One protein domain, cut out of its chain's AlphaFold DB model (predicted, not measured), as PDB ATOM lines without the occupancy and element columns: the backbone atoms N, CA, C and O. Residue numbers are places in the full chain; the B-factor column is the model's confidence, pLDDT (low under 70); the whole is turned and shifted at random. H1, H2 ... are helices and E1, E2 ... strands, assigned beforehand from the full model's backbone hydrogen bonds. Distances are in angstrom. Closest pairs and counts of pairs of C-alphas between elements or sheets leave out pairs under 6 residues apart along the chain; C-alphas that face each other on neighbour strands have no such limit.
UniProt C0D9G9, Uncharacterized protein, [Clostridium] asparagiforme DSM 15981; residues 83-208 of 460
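Overview. This is residues 83 to 208 of the 460 residues of an uncharacterized protein of [Clostridium] asparagiforme DSM 15981 (UniProt C0D9G9). The chain is wound in stacked turns, a short solenoid: the parallel strands E3, E4, E6 and E8 lie side by side along one wall, and H3 and the small parallel pair E5 and E7 make part of the wall facing it. At the E3 end of the stack H2 and the hairpin E1 and E2 make a cap, with H1 at that end too, away from H2. The printed part has 126 residues with three named helices and eight named strands, in the order H1 E1 E2 H2 E3 H3 E4 E5 E6 E7 E8; the class is mixed, helices and strands, with 56 residues, under half, in named elements. The larger sheet has the order E3, E4, E6, E8. The whole is compact, with a radius of gyration of the C-alphas of 14.9 A, and elongated in outline, spanning 48 by 31 by 18 A.

Along the chain. H1, residues 84 to 93, begins at C-alpha 84 at (17.789, -15.956, -4.916) and is 14.4 A long. E1, residues 99 to 102, and E2, residues 105 to 108, come next, then H2, residues 116 to 122, 9.6 A long. E3, residues 136 to 140, starts at C-alpha 136 at (31.647, -7.860, -14.364) and is 13.8 A long. H3 holds residues 145 to 149, E4 residues 158 to 162, 13.5 A long, and E5 residues 168 to 170. E6 holds residues 178 to 182, 13.6 A long, and E7 residues 188 to 190. E8, residues 197 to 201, 13.5 A long, ends at C-alpha 201 at (34.406, 2.840, -29.536).

Arrangement. In the larger sheet E3 and E8 are the edge strands. E3 and E4 are parallel at 5 degrees, with N 160 and O 137 2.8 A apart; E4 and E6 at 3 degrees, with N 159 and O 178 2.9 A apart; E6 and E8 at 12 degrees, with N 199 and O 179 2.8 A apart. E3, H3 and E4 form a strand-helix-strand unit, two parallel neighbour strands with a helix between, and its crossover is right-handed. H3 is only just on this sheet, with 5 pairs of C-alphas within 10 A, and only grazes it with residues 146 to 147. E5 and E7 are parallel at 1 degree, with N 190 and O 169 2.8 A apart. The closest C-alphas of H3 and E5, those of Val 147 and Asp 170, are 7.5 A apart. Residues 113 to 114 pair in parallel with residues 136 to 137 of E3. H2 only grazes the larger sheet with residues 116 to 119; its closest C-alphas to E3 are those of Met 116 and Ile 139, 5.6 A. The hairpin E1 and E2 is antiparallel at 142 degrees, with N 100 and O 107 2.8 A apart. The closest C-alphas of E1 and H2, those of Val 102 and Ala 122, are 5.8 A apart. H1 is apart from H2 and from E3. In H1, H2 and H3 every O i to N i+4 pair is within hydrogen-bond range.

Size, cuts and confidence. The two C-alphas farthest apart, those of Ser 96 and Pro 206, are 48.8 A apart. The printed part has no cut. The one long link is H2 to E3, residues 123 to 135. The mean pLDDT of the printed part is 94.4, and no printed residue is under 70.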
ATOM      1  N   ASP A  83      18.295 -13.748  -9.068       92.06
ATOM      2  CA  ASP A  83      18.201 -15.147  -8.647       92.06
ATOM      3  C   ASP A  83      18.570 -15.313  -7.160       92.06
ATOM      4  O   ASP A  83      19.632 -14.883  -6.702       92.06
ATOM      5  N   SER A  84      17.655 -15.889  -6.375       94.12
ATOM      6  CA  SER A  84      17.789 -15.956  -4.916       94.12
ATOM      7  C   SER A  84      18.968 -16.821  -4.480       94.12
ATOM      8  O   SER A  84      19.637 -16.477  -3.502       94.12
ATOM      9  N   GLN A  85      19.266 -17.890  -5.225       94.62
ATOM     10  CA  GLN A  85      20.406 -18.755  -4.961       94.62
ATOM     11  C   GLN A  85      21.721 -18.019  -5.239       94.62
ATOM     12  O   GLN A  85      22.577 -17.965  -4.358       94.62
ATOM     13  N   GLN A  86      21.859 -17.368  -6.397       94.38
ATOM     14  CA  GLN A  86      23.046 -16.570  -6.729       94.38
ATOM     15  C   GLN A  86      23.297 -15.473  -5.688       94.38
ATOM     16  O   GLN A  86      24.438 -15.234  -5.299       94.38
ATOM     17  N   ARG A  87      22.242 -14.815  -5.192       95.19
ATOM     18  CA  ARG A  87      22.365 -13.796  -4.136       95.19
ATOM     19  C   ARG A  87      22.829 -14.384  -2.809       95.19
ATOM     20  O   ARG A  87      23.681 -13.782  -2.156       95.19
ATOM     21  N   ALA A  88      22.293 -15.536  -2.415       94.94
ATOM     22  CA  ALA A  88      22.720 -16.233  -1.207       94.94
ATOM     23  C   ALA A  88      24.193 -16.664  -1.302       94.94
ATOM     24  O   ALA A  88      24.971 -16.376  -0.392       94.94
ATOM     25  N   GLU A  89      24.598 -17.255  -2.429       95.56
ATOM     26  CA  GLU A  89      25.985 -17.645  -2.698       95.56
ATOM     27  C   GLU A  89      26.918 -16.427  -2.698       95.56
ATOM     28  O   GLU A  89      27.950 -16.434  -2.026       95.56
ATOM     29  N   TYR A  90      26.537 -15.331  -3.362       95.88
ATOM     30  CA  TYR A  90      27.299 -14.082  -3.322       95.88
ATOM     31  C   TYR A  90      27.557 -13.643  -1.876       95.88
ATOM     32  O   TYR A  90      28.697 -13.376  -1.495       95.88
ATOM     33  N   LYS A  91      26.503 -13.577  -1.053       94.75
ATOM     34  CA  LYS A  91      26.583 -13.116   0.343       94.75
ATOM     35  C   LYS A  91      27.411 -14.056   1.212       94.75
ATOM     36  O   LYS A  91      28.137 -13.579   2.081       94.75
ATOM     37  N   GLN A  92      27.332 -15.357   0.956       95.31
ATOM     38  CA  GLN A  92      28.150 -16.361   1.624       95.31
ATOM     39  C   GLN A  92      29.639 -16.150   1.331       95.31
ATOM     40  O   GLN A  92      30.456 -16.186   2.250       95.31
ATOM     41  N   PHE A  93      30.007 -15.923   0.067       96.25
ATOM     42  CA  PHE A  93      31.411 -15.967  -0.338       96.25
ATOM     43  C   PHE A  93      32.123 -14.617  -0.354       96.25
ATOM     44  O   PHE A  93      33.348 -14.610  -0.201       96.25
ATOM     45  N   ILE A  94      31.409 -13.491  -0.453       95.31
ATOM     46  CA  ILE A  94      32.012 -12.158  -0.630       95.31
ATOM     47  C   ILE A  94      33.051 -11.802   0.448       95.31
ATOM     48  O   ILE A  94      34.061 -11.173   0.131       95.31
ATOM     49  N   ASN A  95      32.856 -12.284   1.682       92.94
ATOM     50  CA  ASN A  95      33.759 -12.080   2.823       92.94
ATOM     51  C   ASN A  95      34.351 -13.390   3.387       92.94
ATOM     52  O   ASN A  95      34.907 -13.382   4.480       92.94
ATOM     53  N   SER A  96      34.221 -14.515   2.678       93.44
ATOM     54  CA  SER A  96      34.623 -15.843   3.189       93.44
ATOM     55  C   SER A  96      36.136 -16.067   3.241       93.44
ATOM     56  O   SER A  96      36.627 -16.802   4.090       93.44
ATOM     57  N   GLY A  97      36.884 -15.465   2.312       92.75
ATOM     58  CA  GLY A  97      38.281 -15.827   2.074       92.75
ATOM     59  C   GLY A  97      38.462 -17.168   1.349       92.75
ATOM     60  O   GLY A  97      39.596 -17.574   1.126       92.75
ATOM     61  N   ASP A  98      37.398 -17.845   0.922       96.75
ATOM     62  CA  ASP A  98      37.508 -19.104   0.187       96.75
ATOM     63  C   ASP A  98      38.269 -18.951  -1.136       96.75
ATOM     64  O   ASP A  98      38.195 -17.916  -1.808       96.75
ATOM     65  N   SER A  99      38.929 -20.033  -1.555       97.00
ATOM     66  CA  SER A  99      39.626 -20.130  -2.835       97.00
ATOM     67  C   SER A  99      39.220 -21.370  -3.624       97.00
ATOM     68  O   SER A  99      38.756 -22.366  -3.072       97.00
ATOM     69  N   VAL A 100      39.428 -21.302  -4.932       95.81
ATOM     70  CA  VAL A 100      39.242 -22.384  -5.893       95.81
ATOM     71  C   VAL A 100      40.465 -22.465  -6.799       95.81
ATOM     72  O   VAL A 100      41.133 -21.457  -7.034       95.81
ATOM     73  N   ARG A 101      40.777 -23.666  -7.288       95.25
ATOM     74  CA  ARG A 101      41.893 -23.884  -8.206       95.25
ATOM     75  C   ARG A 101      41.407 -23.879  -9.656       95.25
ATOM     76  O   ARG A 101      40.497 -24.634  -9.984       95.25
ATOM     77  N   VAL A 102      42.024 -23.064 -10.506       94.81
ATOM     78  CA  VAL A 102      41.752 -22.957 -11.953       94.81
ATOM     79  C   VAL A 102      43.094 -22.889 -12.675       94.81
ATOM     80  O   VAL A 102      43.965 -22.135 -12.256       94.81
ATOM     81  N   GLY A 103      43.310 -23.711 -13.705       89.94
ATOM     82  CA  GLY A 103      44.566 -23.671 -14.473       89.94
ATOM     83  C   GLY A 103      45.836 -23.989 -13.688       89.94
ATOM     84  O   GLY A 103      46.924 -23.621 -14.104       89.94
ATOM     85  N   GLY A 104      45.717 -24.624 -12.519       90.94
ATOM     86  CA  GLY A 104      46.843 -24.845 -11.611       90.94
ATOM     87  C   GLY A 104      47.060 -23.733 -10.578       90.94
ATOM     88  O   GLY A 104      47.720 -24.010  -9.575       90.94
ATOM     89  N   GLU A 105      46.431 -22.569 -10.741       94.75
ATOM     90  CA  GLU A 105      46.511 -21.401  -9.856       94.75
ATOM     91  C   GLU A 105      45.327 -21.316  -8.882       94.75
ATOM     92  O   GLU A 105      44.270 -21.907  -9.111       94.75
ATOM     93  N   TYR A 106      45.495 -20.577  -7.782       95.44
ATOM     94  CA  TYR A 106      44.433 -20.326  -6.806       95.44
ATOM     95  C   TYR A 106      43.808 -18.951  -7.014       95.44
ATOM     96  O   TYR A 106      44.483 -17.929  -6.924       95.44
ATOM     97  N   PHE A 107      42.488 -18.928  -7.163       96.69
ATOM     98  CA  PHE A 107      41.692 -17.708  -7.208       96.69
ATOM     99  C   PHE A 107      40.758 -17.659  -6.003       96.69
ATOM    100  O   PHE A 107      40.302 -18.695  -5.517       96.69
ATOM    101  N   ARG A 108      40.455 -16.466  -5.486       96.62
ATOM    102  CA  ARG A 108      39.438 -16.319  -4.433       96.62
ATOM    103  C   ARG A 108      38.046 -16.527  -5.027       96.62
ATOM    104  O   ARG A 108      37.780 -16.070  -6.128       96.62
ATOM    105  N   LYS A 109      37.110 -17.123  -4.289       96.31
ATOM    106  CA  LYS A 109      35.703 -17.204  -4.733       96.31
ATOM    107  C   LYS A 109      35.030 -15.833  -4.819       96.31
ATOM    108  O   LYS A 109      34.081 -15.661  -5.579       96.31
ATOM    109  N   ASN A 110      35.541 -14.854  -4.066       95.44
ATOM    110  CA  ASN A 110      35.080 -13.471  -4.115       95.44
ATOM    111  C   ASN A 110      35.712 -12.632  -5.246       95.44
ATOM    112  O   ASN A 110      35.636 -11.402  -5.203       95.44
ATOM    113  N   TYR A 111      36.335 -13.281  -6.238       94.31
ATOM    114  CA  TYR A 111      36.870 -12.613  -7.423       94.31
ATOM    115  C   TYR A 111      35.747 -11.848  -8.132       94.31
ATOM    116  O   TYR A 111      34.723 -12.427  -8.489       94.31
ATOM    117  N   GLY A 112      35.911 -10.531  -8.265       91.62
ATOM    118  CA  GLY A 112      34.825  -9.641  -8.686       91.62
ATOM    119  C   GLY A 112      34.598  -9.586 -10.196       91.62
ATOM    120  O   GLY A 112      33.499  -9.233 -10.625       91.62
ATOM    121  N   GLY A 113      35.609  -9.937 -10.994       94.75
ATOM    122  CA  GLY A 113      35.553  -9.814 -12.446       94.75
ATOM    123  C   GLY A 113      36.215 -10.964 -13.188       94.75
ATOM    124  O   GLY A 113      37.246 -11.475 -12.759       94.75
ATOM    125  N   LEU A 114      35.620 -11.350 -14.313       96.06
ATOM    126  CA  LEU A 114      36.242 -12.245 -15.279       96.06
ATOM    127  C   LEU A 114      37.167 -11.404 -16.159       96.06
ATOM    128  O   LEU A 114      36.674 -10.661 -17.002       96.06
ATOM    129  N   ASN A 115      38.475 -11.503 -15.939       95.81
ATOM    130  CA  ASN A 115      39.493 -10.791 -16.712       95.81
ATOM    131  C   ASN A 115      40.347 -11.754 -17.551       95.81
ATOM    132  O   ASN A 115      40.220 -12.977 -17.431       95.81
ATOM    133  N   MET A 116      41.271 -11.213 -18.350       95.62
ATOM    134  CA  MET A 116      42.175 -12.032 -19.166       95.62
ATOM    135  C   MET A 116      43.068 -12.976 -18.350       95.62
ATOM    136  O   MET A 116      43.421 -14.041 -18.851       95.62
ATOM    137  N   HIS A 117      43.407 -12.649 -17.098       95.00
ATOM    138  CA  HIS A 117      44.176 -13.555 -16.232       95.00
ATOM    139  C   HIS A 117      43.365 -14.809 -15.890       95.00
ATOM    140  O   HIS A 117      43.821 -15.921 -16.158       95.00
ATOM    141  N   LEU A 118      42.135 -14.643 -15.393       95.44
ATOM    142  CA  LEU A 118      41.255 -15.772 -15.089       95.44
ATOM    143  C   LEU A 118      40.863 -16.549 -16.355       95.44
ATOM    144  O   LEU A 118      40.850 -17.777 -16.335       95.44
ATOM    145  N   TYR A 119      40.584 -15.854 -17.460       95.31
ATOM    146  CA  TYR A 119      40.276 -16.479 -18.748       95.31
ATOM    147  C   TYR A 119      41.424 -17.375 -19.245       95.31
ATOM    148  O   TYR A 119      41.197 -18.540 -19.578       95.31
ATOM    149  N   ARG A 120      42.668 -16.872 -19.227       94.69
ATOM    150  CA  ARG A 120      43.859 -17.637 -19.638       94.69
ATOM    151  C   ARG A 120      44.106 -18.832 -18.723       94.69
ATOM    152  O   ARG A 120      44.342 -19.928 -19.223       94.69
ATOM    153  N   ALA A 121      43.983 -18.654 -17.405       94.44
ATOM    154  CA  ALA A 121      44.098 -19.761 -16.457       94.44
ATOM    155  C   ALA A 121      43.018 -20.834 -16.695       94.44
ATOM    156  O   ALA A 121      43.277 -22.027 -16.562       94.44
ATOM    157  N   ALA A 122      41.807 -20.436 -17.086       91.94
ATOM    158  CA  ALA A 122      40.725 -21.369 -17.389       91.94
ATOM    159  C   ALA A 122      40.932 -22.169 -18.685       91.94
ATOM    160  O   ALA A 122      40.209 -23.138 -18.910       91.94
ATOM    161  N   GLY A 123      41.873 -21.769 -19.549       89.19
ATOM    162  CA  GLY A 123      42.142 -22.444 -20.818       89.19
ATOM    163  C   GLY A 123      40.926 -22.503 -21.749       89.19
ATOM    164  O   GLY A 123      40.717 -23.521 -22.402       89.19
ATOM    165  N   GLY A 124      40.090 -21.456 -21.764       80.81
ATOM    166  CA  GLY A 124      38.894 -21.398 -22.616       80.81
ATOM    167  C   GLY A 124      37.703 -22.231 -22.119       80.81
ATOM    168  O   GLY A 124      36.760 -22.468 -22.869       80.81
ATOM    169  N   ASN A 125      37.703 -22.691 -20.862       86.75
ATOM    170  CA  ASN A 125      36.524 -23.308 -20.252       86.75
ATOM    171  C   ASN A 125      36.443 -23.004 -18.750       86.75
ATOM    172  O   ASN A 125      37.019 -23.712 -17.921       86.75
ATOM    173  N   LEU A 126      35.706 -21.951 -18.389       89.38
ATOM    174  CA  LEU A 126      35.510 -21.565 -16.995       89.38
ATOM    175  C   LEU A 126      34.128 -21.990 -16.468       89.38
ATOM    176  O   LEU A 126      33.109 -21.454 -16.911       89.38
ATOM    177  N   PRO A 127      34.054 -22.837 -15.424       89.94
ATOM    178  CA  PRO A 127      32.815 -23.049 -14.688       89.94
ATOM    179  C   PRO A 127      32.518 -21.813 -13.822       89.94
ATOM    180  O   PRO A 127      32.962 -21.709 -12.680       89.94
ATOM    181  N   VAL A 128      31.750 -20.859 -14.359       90.12
ATOM    182  CA  VAL A 128      31.440 -19.564 -13.710       90.12
ATOM    183  C   VAL A 128      30.800 -19.719 -12.319       90.12
ATOM    184  O   VAL A 128      30.950 -18.844 -11.473       90.12
ATOM    185  N   SER A 129      30.158 -20.858 -12.019       90.62
ATOM    186  CA  SER A 129      29.641 -21.183 -10.675       90.62
ATOM    187  C   SER A 129      30.711 -21.242  -9.586       90.62
ATOM    188  O   SER A 129      30.379 -21.116  -8.413       90.62
ATOM    189  N   LEU A 130      31.984 -21.432  -9.941       94.31
ATOM    190  CA  LEU A 130      33.088 -21.402  -8.979       94.31
ATOM    191  C   LEU A 130      33.348 -19.992  -8.427       94.31
ATOM    192  O   LEU A 130      33.993 -19.855  -7.387       94.31
ATOM    193  N   PHE A 131      32.821 -18.964  -9.096       96.44
ATOM    194  CA  PHE A 131      33.013 -17.558  -8.765       96.44
ATOM    195  C   PHE A 131      31.662 -16.850  -8.564       96.44
ATOM    196  O   PHE A 131      31.239 -16.037  -9.388       96.44
ATOM    197  N   PRO A 132      30.964 -17.133  -7.450       95.31
ATOM    198  CA  PRO A 132      29.629 -16.595  -7.173       95.31
ATOM    199  C   PRO A 132      29.603 -15.071  -6.984       95.31
ATOM    200  O   PRO A 132      28.535 -14.460  -6.999       95.31
ATOM    201  N   CYS A 133      30.767 -14.442  -6.804       96.19
ATOM    202  CA  CYS A 133      30.887 -12.998  -6.635       96.19
ATOM    203  C   CYS A 133      31.244 -12.232  -7.913       96.19
ATOM    204  O   CYS A 133      31.498 -11.030  -7.818       96.19
ATOM    205  N   LEU A 134      31.255 -12.882  -9.083       96.06
ATOM    206  CA  LEU A 134      31.458 -12.185 -10.351       96.06
ATOM    207  C   LEU A 134      30.324 -11.196 -10.609       96.06
ATOM    208  O   LEU A 134      29.149 -11.562 -10.627       96.06
ATOM    209  N   THR A 135      30.696  -9.940 -10.847       95.06
ATOM    210  CA  THR A 135      29.755  -8.867 -11.183       95.06
ATOM    211  C   THR A 135      30.064  -8.185 -12.509       95.06
ATOM    212  O   THR A 135      29.211  -7.470 -13.038       95.06
ATOM    213  N   PHE A 136      31.258  -8.400 -13.065       97.25
ATOM    214  CA  PHE A 136      31.647  -7.860 -14.364       97.25
ATOM    215  C   PHE A 136      32.531  -8.821 -15.166       97.25
ATOM    216  O   PHE A 136      33.127  -9.749 -14.620       97.25
ATOM    217  N   VAL A 137      32.607  -8.574 -16.468       98.06
ATOM    218  CA  VAL A 137      33.515  -9.224 -17.415       98.06
ATOM    219  C   VAL A 137      34.324  -8.143 -18.121       98.06
ATOM    220  O   VAL A 137      33.762  -7.116 -18.495       98.06
ATOM    221  N   GLU A 138      35.620  -8.374 -18.293       97.88
ATOM    222  CA  GLU A 138      36.532  -7.514 -19.042       97.88
ATOM    223  C   GLU A 138      37.529  -8.376 -19.818       97.88
ATOM    224  O   GLU A 138      38.408  -9.010 -19.238       97.88
ATOM    225  N   ILE A 139      37.365  -8.438 -21.135       96.81
ATOM    226  CA  ILE A 139      38.146  -9.316 -22.008       96.81
ATOM    227  C   ILE A 139      38.649  -8.559 -23.234       96.81
ATOM    228  O   ILE A 139      38.088  -7.538 -23.641       96.81
ATOM    229  N   GLU A 140      39.720  -9.082 -23.815       96.38
ATOM    230  CA  GLU A 140      40.371  -8.538 -25.000       96.38
ATOM    231  C   GLU A 140      40.698  -9.670 -25.975       96.38
ATOM    232  O   GLU A 140      41.166 -10.734 -25.555       96.38
ATOM    233  N   GLY A 141      40.448  -9.439 -27.264       94.31
ATOM    234  CA  GLY A 141      40.676 -10.416 -28.326       94.31
ATOM    235  C   GLY A 141      39.470 -11.329 -28.607       94.31
ATOM    236  O   GLY A 141      38.390 -11.160 -28.017       94.31
ATOM    237  N   PRO A 142      39.648 -12.344 -29.477       93.75
ATOM    238  CA  PRO A 142      38.592 -13.253 -29.926       93.75
ATOM    239  C   PRO A 142      38.202 -14.263 -28.836       93.75
ATOM    240  O   PRO A 142      38.634 -15.414 -28.847       93.75
ATOM    241  N   CYS A 143      37.359 -13.837 -27.894       93.50
ATOM    242  CA  CYS A 143      36.861 -14.660 -26.780       93.50
ATOM    243  C   CYS A 143      35.323 -14.864 -26.826       93.50
ATOM    244  O   CYS A 143      34.627 -14.546 -25.851       93.50
ATOM    245  N   PRO A 144      34.736 -15.331 -27.951       89.75
ATOM    246  CA  PRO A 144      33.284 -15.348 -28.157       89.75
ATOM    247  C   PRO A 144      32.499 -16.258 -27.209       89.75
ATOM    248  O   PRO A 144      31.330 -15.998 -26.910       89.75
ATOM    249  N   GLU A 145      33.122 -17.309 -26.694       92.94
ATOM    250  CA  GLU A 145      32.509 -18.264 -25.778       92.94
ATOM    251  C   GLU A 145      32.164 -17.655 -24.413       92.94
ATOM    252  O   GLU A 145      31.245 -18.137 -23.741       92.94
ATOM    253  N   VAL A 146      32.839 -16.567 -24.022       95.12
ATOM    254  CA  VAL A 146      32.661 -15.919 -22.716       95.12
ATOM    255  C   VAL A 146      31.227 -15.437 -22.523       95.12
ATOM    256  O   VAL A 146      30.671 -15.551 -21.427       95.12
ATOM    257  N   VAL A 147      30.580 -14.962 -23.591       95.00
ATOM    258  CA  VAL A 147      29.173 -14.550 -23.536       95.00
ATOM    259  C   VAL A 147      28.268 -15.734 -23.186       95.00
ATOM    260  O   VAL A 147      27.316 -15.588 -22.421       95.00
ATOM    261  N   GLY A 148      28.592 -16.930 -23.687       94.25
ATOM    262  CA  GLY A 148      27.890 -18.167 -23.352       94.25
ATOM    263  C   GLY A 148      28.016 -18.541 -21.875       94.25
ATOM    264  O   GLY A 148      27.027 -18.948 -21.267       94.25
ATOM    265  N   TRP A 149      29.191 -18.346 -21.273       94.12
ATOM    266  CA  TRP A 149      29.449 -18.708 -19.873       94.12
ATOM    267  C   TRP A 149      28.609 -17.916 -18.865       94.12
ATOM    268  O   TRP A 149      28.314 -18.405 -17.771       94.12
ATOM    269  N   ILE A 150      28.231 -16.689 -19.222       94.31
ATOM    270  CA  ILE A 150      27.510 -15.775 -18.330       94.31
ATOM    271  C   ILE A 150      25.992 -15.768 -18.550       94.31
ATOM    272  O   ILE A 150      25.273 -15.080 -17.822       94.31
ATOM    273  N   LYS A 151      25.471 -16.530 -19.520       93.44
ATOM    274  CA  LYS A 151      24.016 -16.663 -19.705       93.44
ATOM    275  C   LYS A 151      23.367 -17.205 -18.428       93.44
ATOM    276  O   LYS A 151      23.893 -18.101 -17.771       93.44
ATOM    277  N   GLY A 152      22.239 -16.612 -18.035       89.12
ATOM    278  CA  GLY A 152      21.544 -16.943 -16.782       89.12
ATOM    279  C   GLY A 152      22.211 -16.440 -15.487       89.12
ATOM    280  O   GLY A 152      21.679 -16.670 -14.399       89.12
ATOM    281  N   ARG A 153      23.345 -15.726 -15.549       92.19
ATOM    282  CA  ARG A 153      23.991 -15.120 -14.370       92.19
ATOM    283  C   ARG A 153      23.471 -13.702 -14.141       92.19
ATOM    284  O   ARG A 153      23.959 -12.748 -14.735       92.19
ATOM    285  N   SER A 154      22.487 -13.555 -13.255       90.38
ATOM    286  CA  SER A 154      21.810 -12.272 -12.999       90.38
ATOM    287  C   SER A 154      22.674 -11.221 -12.288       90.38
ATOM    288  O   SER A 154      22.355 -10.031 -12.336       90.38
ATOM    289  N   LEU A 155      23.755 -11.653 -11.626       92.44
ATOM    290  CA  LEU A 155      24.645 -10.770 -10.865       92.44
ATOM    291  C   LEU A 155      25.791 -10.188 -11.699       92.44
ATOM    292  O   LEU A 155      26.398  -9.209 -11.269       92.44
ATOM    293  N   ILE A 156      26.056 -10.738 -12.888       94.88
ATOM    294  CA  ILE A 156      27.026 -10.183 -13.833       94.88
ATOM    295  C   ILE A 156      26.315  -9.086 -14.624       94.88
ATOM    296  O   ILE A 156      25.431  -9.365 -15.430       94.88
ATOM    297  N   ARG A 157      26.668  -7.825 -14.350       93.94
ATOM    298  CA  ARG A 157      25.942  -6.641 -14.844       93.94
ATOM    299  C   ARG A 157      26.704  -5.842 -15.887       93.94
ATOM    300  O   ARG A 157      26.068  -5.123 -16.654       93.94
ATOM    301  N   THR A 158      28.027  -5.955 -15.905       97.62
ATOM    302  CA  THR A 158      28.895  -5.178 -16.794       97.62
ATOM    303  C   THR A 158      29.703  -6.101 -17.686       97.62
ATOM    304  O   THR A 158      30.279  -7.071 -17.195       97.62
ATOM    305  N   PHE A 159      29.776  -5.780 -18.972       98.31
ATOM    306  CA  PHE A 159      30.629  -6.470 -19.931       98.31
ATOM    307  C   PHE A 159      31.459  -5.455 -20.701       98.31
ATOM    308  O   PHE A 159      30.900  -4.548 -21.317       98.31
ATOM    309  N   ARG A 160      32.779  -5.627 -20.666       98.50
ATOM    310  CA  ARG A 160      33.732  -4.855 -21.456       98.50
ATOM    311  C   ARG A 160      34.464  -5.769 -22.418       98.50
ATOM    312  O   ARG A 160      35.011  -6.784 -21.984       98.50
ATOM    313  N   TRP A 161      34.474  -5.410 -23.695       97.81
ATOM    314  CA  TRP A 161      35.137  -6.195 -24.727       97.81
ATOM    315  C   TRP A 161      35.920  -5.302 -25.678       97.81
ATOM    316  O   TRP A 161      35.337  -4.509 -26.416       97.81
ATOM    317  N   LYS A 162      37.244  -5.451 -25.658       96.75
ATOM    318  CA  LYS A 162      38.158  -4.802 -26.602       96.75
ATOM    319  C   LYS A 162      38.561  -5.772 -27.708       96.75
ATOM    320  O   LYS A 162      38.760  -6.949 -27.415       96.75
ATOM    321  N   ALA A 163      38.695  -5.279 -28.941       94.56
ATOM    322  CA  ALA A 163      39.118  -6.070 -30.100       94.56
ATOM    323  C   ALA A 163      38.427  -7.452 -30.183       94.56
ATOM    324  O   ALA A 163      39.091  -8.484 -30.097       94.56
ATOM    325  N   PRO A 164      37.087  -7.514 -30.285       93.50
ATOM    326  CA  PRO A 164      36.370  -8.783 -30.199       93.50
ATOM    327  C   PRO A 164      36.615  -9.724 -31.391       93.50
ATOM    328  O   PRO A 164      36.311 -10.910 -31.278       93.50
ATOM    329  N   GLU A 165      37.151  -9.211 -32.509       93.00
ATOM    330  CA  GLU A 165      37.504  -9.977 -33.720       93.00
ATOM    331  C   GLU A 165      36.360 -10.892 -34.216       93.00
ATOM    332  O   GLU A 165      36.562 -12.019 -34.666       93.00
ATOM    333  N   THR A 166      35.121 -10.399 -34.124       94.06
ATOM    334  CA  THR A 166      33.905 -11.093 -34.571       94.06
ATOM    335  C   THR A 166      32.919 -10.104 -35.177       94.06
ATOM    336  O   THR A 166      32.782  -8.977 -34.707       94.06
ATOM    337  N   GLU A 167      32.174 -10.548 -36.188       95.94
ATOM    338  CA  GLU A 167      31.150  -9.723 -36.835       95.94
ATOM    339  C   GLU A 167      29.851  -9.628 -36.017       95.94
ATOM    340  O   GLU A 167      29.026  -8.747 -36.260       95.94
ATOM    341  N   VAL A 168      29.628 -10.541 -35.063       96.62
ATOM    342  CA  VAL A 168      28.369 -10.628 -34.310       96.62
ATOM    343  C   VAL A 168      28.627 -10.723 -32.813       96.62
ATOM    344  O   VAL A 168      29.295 -11.642 -32.339       96.62
ATOM    345  N   LEU A 169      28.004  -9.810 -32.070       96.81
ATOM    346  CA  LEU A 169      27.957  -9.797 -30.614       96.81
ATOM    347  C   LEU A 169      26.519 -10.057 -30.150       96.81
ATOM    348  O   LEU A 169      25.623  -9.258 -30.421       96.81
ATOM    349  N   ASP A 170      26.276 -11.172 -29.457       96.75
ATOM    350  CA  ASP A 170      24.930 -11.559 -29.011       96.75
ATOM    351  C   ASP A 170      24.831 -11.741 -27.497       96.75
ATOM    352  O   ASP A 170      25.138 -12.805 -26.955       96.75
ATOM    353  N   PHE A 171      24.324 -10.711 -26.822       96.94
ATOM    354  CA  PHE A 171      24.177 -10.671 -25.370       96.94
ATOM    355  C   PHE A 171      22.783 -11.086 -24.882       96.94
ATOM    356  O   PHE A 171      22.485 -10.963 -23.689       96.94
ATOM    357  N   ARG A 172      21.907 -11.595 -25.756       95.50
ATOM    358  CA  ARG A 172      20.563 -12.034 -25.350       95.50
ATOM    359  C   ARG A 172      20.641 -13.176 -24.334       95.50
ATOM    360  O   ARG A 172      21.489 -14.068 -24.420       95.50
ATOM    361  N   GLY A 173      19.731 -13.157 -23.359       92.81
ATOM    362  CA  GLY A 173      19.696 -14.136 -22.265       92.81
ATOM    363  C   GLY A 173      20.762 -13.931 -21.178       92.81
ATOM    364  O   GLY A 173      20.932 -14.795 -20.313       92.81
ATOM    365  N   THR A 174      21.486 -12.810 -21.200       94.75
ATOM    366  CA  THR A 174      22.387 -12.400 -20.110       94.75
ATOM    367  C   THR A 174      21.697 -11.416 -19.156       94.75
ATOM    368  O   THR A 174      20.706 -10.780 -19.510       94.75
ATOM    369  N   GLY A 175      22.225 -11.278 -17.934       91.81
ATOM    370  CA  GLY A 175      21.770 -10.293 -16.940       91.81
ATOM    371  C   GLY A 175      22.416  -8.905 -17.075       91.81
ATOM    372  O   GLY A 175      22.375  -8.120 -16.126       91.81
ATOM    373  N   LEU A 176      23.058  -8.627 -18.214       94.88
ATOM    374  CA  LEU A 176      23.876  -7.438 -18.427       94.88
ATOM    375  C   LEU A 176      23.030  -6.159 -18.520       94.88
ATOM    376  O   LEU A 176      21.967  -6.126 -19.135       94.88
ATOM    377  N   CYS A 177      23.554  -5.082 -17.932       93.19
ATOM    378  CA  CYS A 177      22.976  -3.737 -17.973       93.19
ATOM    379  C   CYS A 177      23.916  -2.693 -18.565       93.19
ATOM    380  O   CYS A 177      23.445  -1.668 -19.056       93.19
ATOM    381  N   PHE A 178      25.223  -2.937 -18.493       96.38
ATOM    382  CA  PHE A 178      26.249  -2.010 -18.942       96.38
ATOM    383  C   PHE A 178      27.159  -2.739 -19.926       96.38
ATOM    384  O   PHE A 178      27.795  -3.730 -19.563       96.38
ATOM    385  N   LEU A 179      27.193  -2.261 -21.163       97.94
ATOM    386  CA  LEU A 179      28.066  -2.774 -22.211       97.94
ATOM    387  C   LEU A 179      29.077  -1.696 -22.595       97.94
ATOM    388  O   LEU A 179      28.700  -0.538 -22.757       97.94
ATOM    389  N   GLU A 180      30.337  -2.085 -22.742       98.38
ATOM    390  CA  GLU A 180      31.422  -1.256 -23.270       98.38
ATOM    391  C   GLU A 180      32.158  -2.073 -24.328       98.38
ATOM    392  O   GLU A 180      32.810  -3.067 -24.008       98.38
ATOM    393  N   LEU A 181      31.961  -1.723 -25.593       97.56
ATOM    394  CA  LEU A 181      32.328  -2.571 -26.720       97.56
ATOM    395  C   LEU A 181      33.146  -1.773 -27.730       97.56
ATOM    396  O   LEU A 181      32.736  -0.695 -28.158       97.56
ATOM    397  N   ASP A 182      34.263  -2.344 -28.154       96.19
ATOM    398  CA  ASP A 182      34.901  -1.952 -29.405       96.19
ATOM    399  C   ASP A 182      34.066  -2.501 -30.573       96.19
ATOM    400  O   ASP A 182      33.868  -3.713 -30.693       96.19
ATOM    401  N   GLY A 183      33.521  -1.604 -31.393       93.50
ATOM    402  CA  GLY A 183      32.676  -1.945 -32.537       93.50
ATOM    403  C   GLY A 183      33.452  -2.253 -33.817       93.50
ATOM    404  O   GLY A 183      32.829  -2.520 -34.843       93.50
ATOM    405  N   THR A 184      34.787  -2.220 -33.783       94.00
ATOM    406  CA  THR A 184      35.619  -2.438 -34.970       94.00
ATOM    407  C   THR A 184      35.403  -3.834 -35.549       94.00
ATOM    408  O   THR A 184      35.601  -4.845 -34.877       94.00
ATOM    409  N   GLY A 185      34.981  -3.886 -36.816       93.50
ATOM    410  CA  GLY A 185      34.671  -5.134 -37.522       93.50
ATOM    411  C   GLY A 185      33.359  -5.806 -37.094       93.50
ATOM    412  O   GLY A 185      33.031  -6.876 -37.607       93.50
ATOM    413  N   VAL A 186      32.593  -5.199 -36.179       95.94
ATOM    414  CA  VAL A 186      31.297  -5.716 -35.725       95.94
ATOM    415  C   VAL A 186      30.195  -5.213 -36.655       95.94
ATOM    416  O   VAL A 186      30.026  -4.014 -36.846       95.94
ATOM    417  N   LYS A 187      29.383  -6.136 -37.173       96.25
ATOM    418  CA  LYS A 187      28.230  -5.848 -38.039       96.25
ATOM    419  C   LYS A 187      26.896  -5.961 -37.314       96.25
ATOM    420  O   LYS A 187      25.907  -5.377 -37.744       96.25
ATOM    421  N   LYS A 188      26.810  -6.735 -36.228       96.25
ATOM    422  CA  LYS A 188      25.553  -6.905 -35.478       96.25
ATOM    423  C   LYS A 188      25.776  -6.965 -33.980       96.25
ATOM    424  O   LYS A 188      26.579  -7.762 -33.502       96.25
ATOM    425  N   ILE A 189      24.982  -6.192 -33.245       96.25
ATOM    426  CA  ILE A 189      24.930  -6.224 -31.782       96.25
ATOM    427  C   ILE A 189      23.497  -6.540 -31.349       96.25
ATOM    428  O   ILE A 189      22.577  -5.766 -31.607       96.25
ATOM    429  N   PHE A 190      23.308  -7.664 -30.659       96.12
ATOM    430  CA  PHE A 190      22.054  -7.990 -29.982       96.12
ATOM    431  C   PHE A 190      22.173  -7.662 -28.495       96.12
ATOM    432  O   PHE A 190      22.905  -8.320 -27.751       96.12
ATOM    433  N   LEU A 191      21.447  -6.635 -28.070       96.12
ATOM    434  CA  LEU A 191      21.440  -6.151 -26.697       96.12
ATOM    435  C   LEU A 191      20.630  -7.083 -25.773       96.12
ATOM    436  O   LEU A 191      19.662  -7.708 -26.215       96.12
ATOM    437  N   PRO A 192      20.986  -7.160 -24.479       94.88
ATOM    438  CA  PRO A 192      20.189  -7.853 -23.473       94.88
ATOM    439  C   PRO A 192      18.934  -7.042 -23.103       94.88
ATOM    440  O   PRO A 192      18.937  -5.813 -23.156       94.88
ATOM    441  N   ASP A 193      17.880  -7.713 -22.632       90.62
ATOM    442  CA  ASP A 193      16.582  -7.082 -22.309       90.62
ATOM    443  C   ASP A 193      16.664  -5.994 -21.222       90.62
ATOM    444  O   ASP A 193      15.841  -5.075 -21.170       90.62
ATOM    445  N   GLY A 194      17.646  -6.127 -20.327       88.75
ATOM    446  CA  GLY A 194      17.890  -5.232 -19.198       88.75
ATOM    447  C   GLY A 194      18.943  -4.157 -19.457       88.75
ATOM    448  O   GLY A 194      19.367  -3.520 -18.490       88.75
ATOM    449  N   VAL A 195      19.401  -3.969 -20.702       92.94
ATOM    450  CA  VAL A 195      20.423  -2.964 -21.027       92.94
ATOM    451  C   VAL A 195      19.974  -1.564 -20.599       92.94
ATOM    452  O   VAL A 195      18.831  -1.159 -20.804       92.94
ATOM    453  N   GLN A 196      20.886  -0.835 -19.965       92.44
ATOM    454  CA  GLN A 196      20.688   0.545 -19.514       92.44
ATOM    455  C   GLN A 196      21.721   1.474 -20.140       92.44
ATOM    456  O   GLN A 196      21.401   2.620 -20.446       92.44
ATOM    457  N   ARG A 197      22.955   0.986 -20.322       95.12
ATOM    458  CA  ARG A 197      24.036   1.732 -20.957       95.12
ATOM    459  C   ARG A 197      24.738   0.915 -22.025       95.12
ATOM    460  O   ARG A 197      25.087  -0.241 -21.781       95.12
ATOM    461  N   LEU A 198      25.017   1.573 -23.141       96.31
ATOM    462  CA  LEU A 198      25.865   1.080 -24.213       96.31
ATOM    463  C   LEU A 198      26.959   2.114 -24.496       96.31
ATOM    464  O   LEU A 198      26.654   3.248 -24.853       96.31
ATOM    465  N   SER A 199      28.214   1.724 -24.306       97.31
ATOM    466  CA  SER A 199      29.390   2.490 -24.709       97.31
ATOM    467  C   SER A 199      30.036   1.818 -25.915       97.31
ATOM    468  O   SER A 199      30.238   0.600 -25.893       97.31
ATOM    469  N   LEU A 200      30.317   2.595 -26.957       96.44
ATOM    470  CA  LEU A 200      30.898   2.127 -28.209       96.44
ATOM    471  C   LEU A 200      32.130   2.949 -28.577       96.44
ATOM    472  O   LEU A 200      32.138   4.176 -28.458       96.44
ATOM    473  N   SER A 201      33.160   2.257 -29.041       95.75
ATOM    474  CA  SER A 201      34.406   2.840 -29.536       95.75
ATOM    475  C   SER A 201      34.878   2.116 -30.799       95.75
ATOM    476  O   SER A 201      34.251   1.152 -31.246       95.75
ATOM    477  N   GLY A 202      35.980   2.589 -31.380       93.56
ATOM    478  CA  GLY A 202      36.561   2.007 -32.587       93.56
ATOM    479  C   GLY A 202      35.946   2.562 -33.870       93.56
ATOM    480  O   GLY A 202      35.366   3.648 -33.872       93.56
ATOM    481  N   VAL A 203      36.110   1.829 -34.971       92.94
ATOM    482  CA  VAL A 203      35.597   2.222 -36.293       92.94
ATOM    483  C   VAL A 203      34.363   1.376 -36.611       92.94
ATOM    484  O   VAL A 203      34.511   0.167 -36.793       92.94
ATOM    485  N   PRO A 204      33.151   1.957 -36.672       91.94
ATOM    486  CA  PRO A 204      31.949   1.179 -36.946       91.94
ATOM    487  C   PRO A 204      31.964   0.638 -38.376       91.94
ATOM    488  O   PRO A 204      32.359   1.325 -39.319       91.94
ATOM    489  N   ASP A 205      31.496  -0.598 -38.543       93.19
ATOM    490  CA  ASP A 205      31.218  -1.141 -39.870       93.19
ATOM    491  C   ASP A 205      29.983  -0.429 -40.471       93.19
ATOM    492  O   ASP A 205      28.992  -0.235 -39.757       93.19
ATOM    493  N   PRO A 206      29.979  -0.047 -41.764       91.00
ATOM    494  CA  PRO A 206      28.816   0.574 -42.406       91.00
ATOM    495  C   PRO A 206      27.536  -0.275 -42.366       91.00
ATOM    496  O   PRO A 206      26.435   0.264 -42.478       91.00
ATOM    497  N   GLU A 207      27.661  -1.598 -42.221       92.56
ATOM    498  CA  GLU A 207      26.542  -2.534 -42.083       92.56
ATOM    499  C   GLU A 207      26.111  -2.750 -40.622       92.56
ATOM    500  O   GLU A 207      25.240  -3.589 -40.366       92.56
ATOM    501  N   LEU A 208      26.693  -2.021 -39.660       94.56
ATOM    502  CA  LEU A 208      26.403  -2.193 -38.242       94.56
ATOM    503  C   LEU A 208      24.909  -2.001 -37.940       94.56
ATOM    504  O   LEU A 208      24.313  -0.953 -38.186       94.56
TER     505      LEU A 208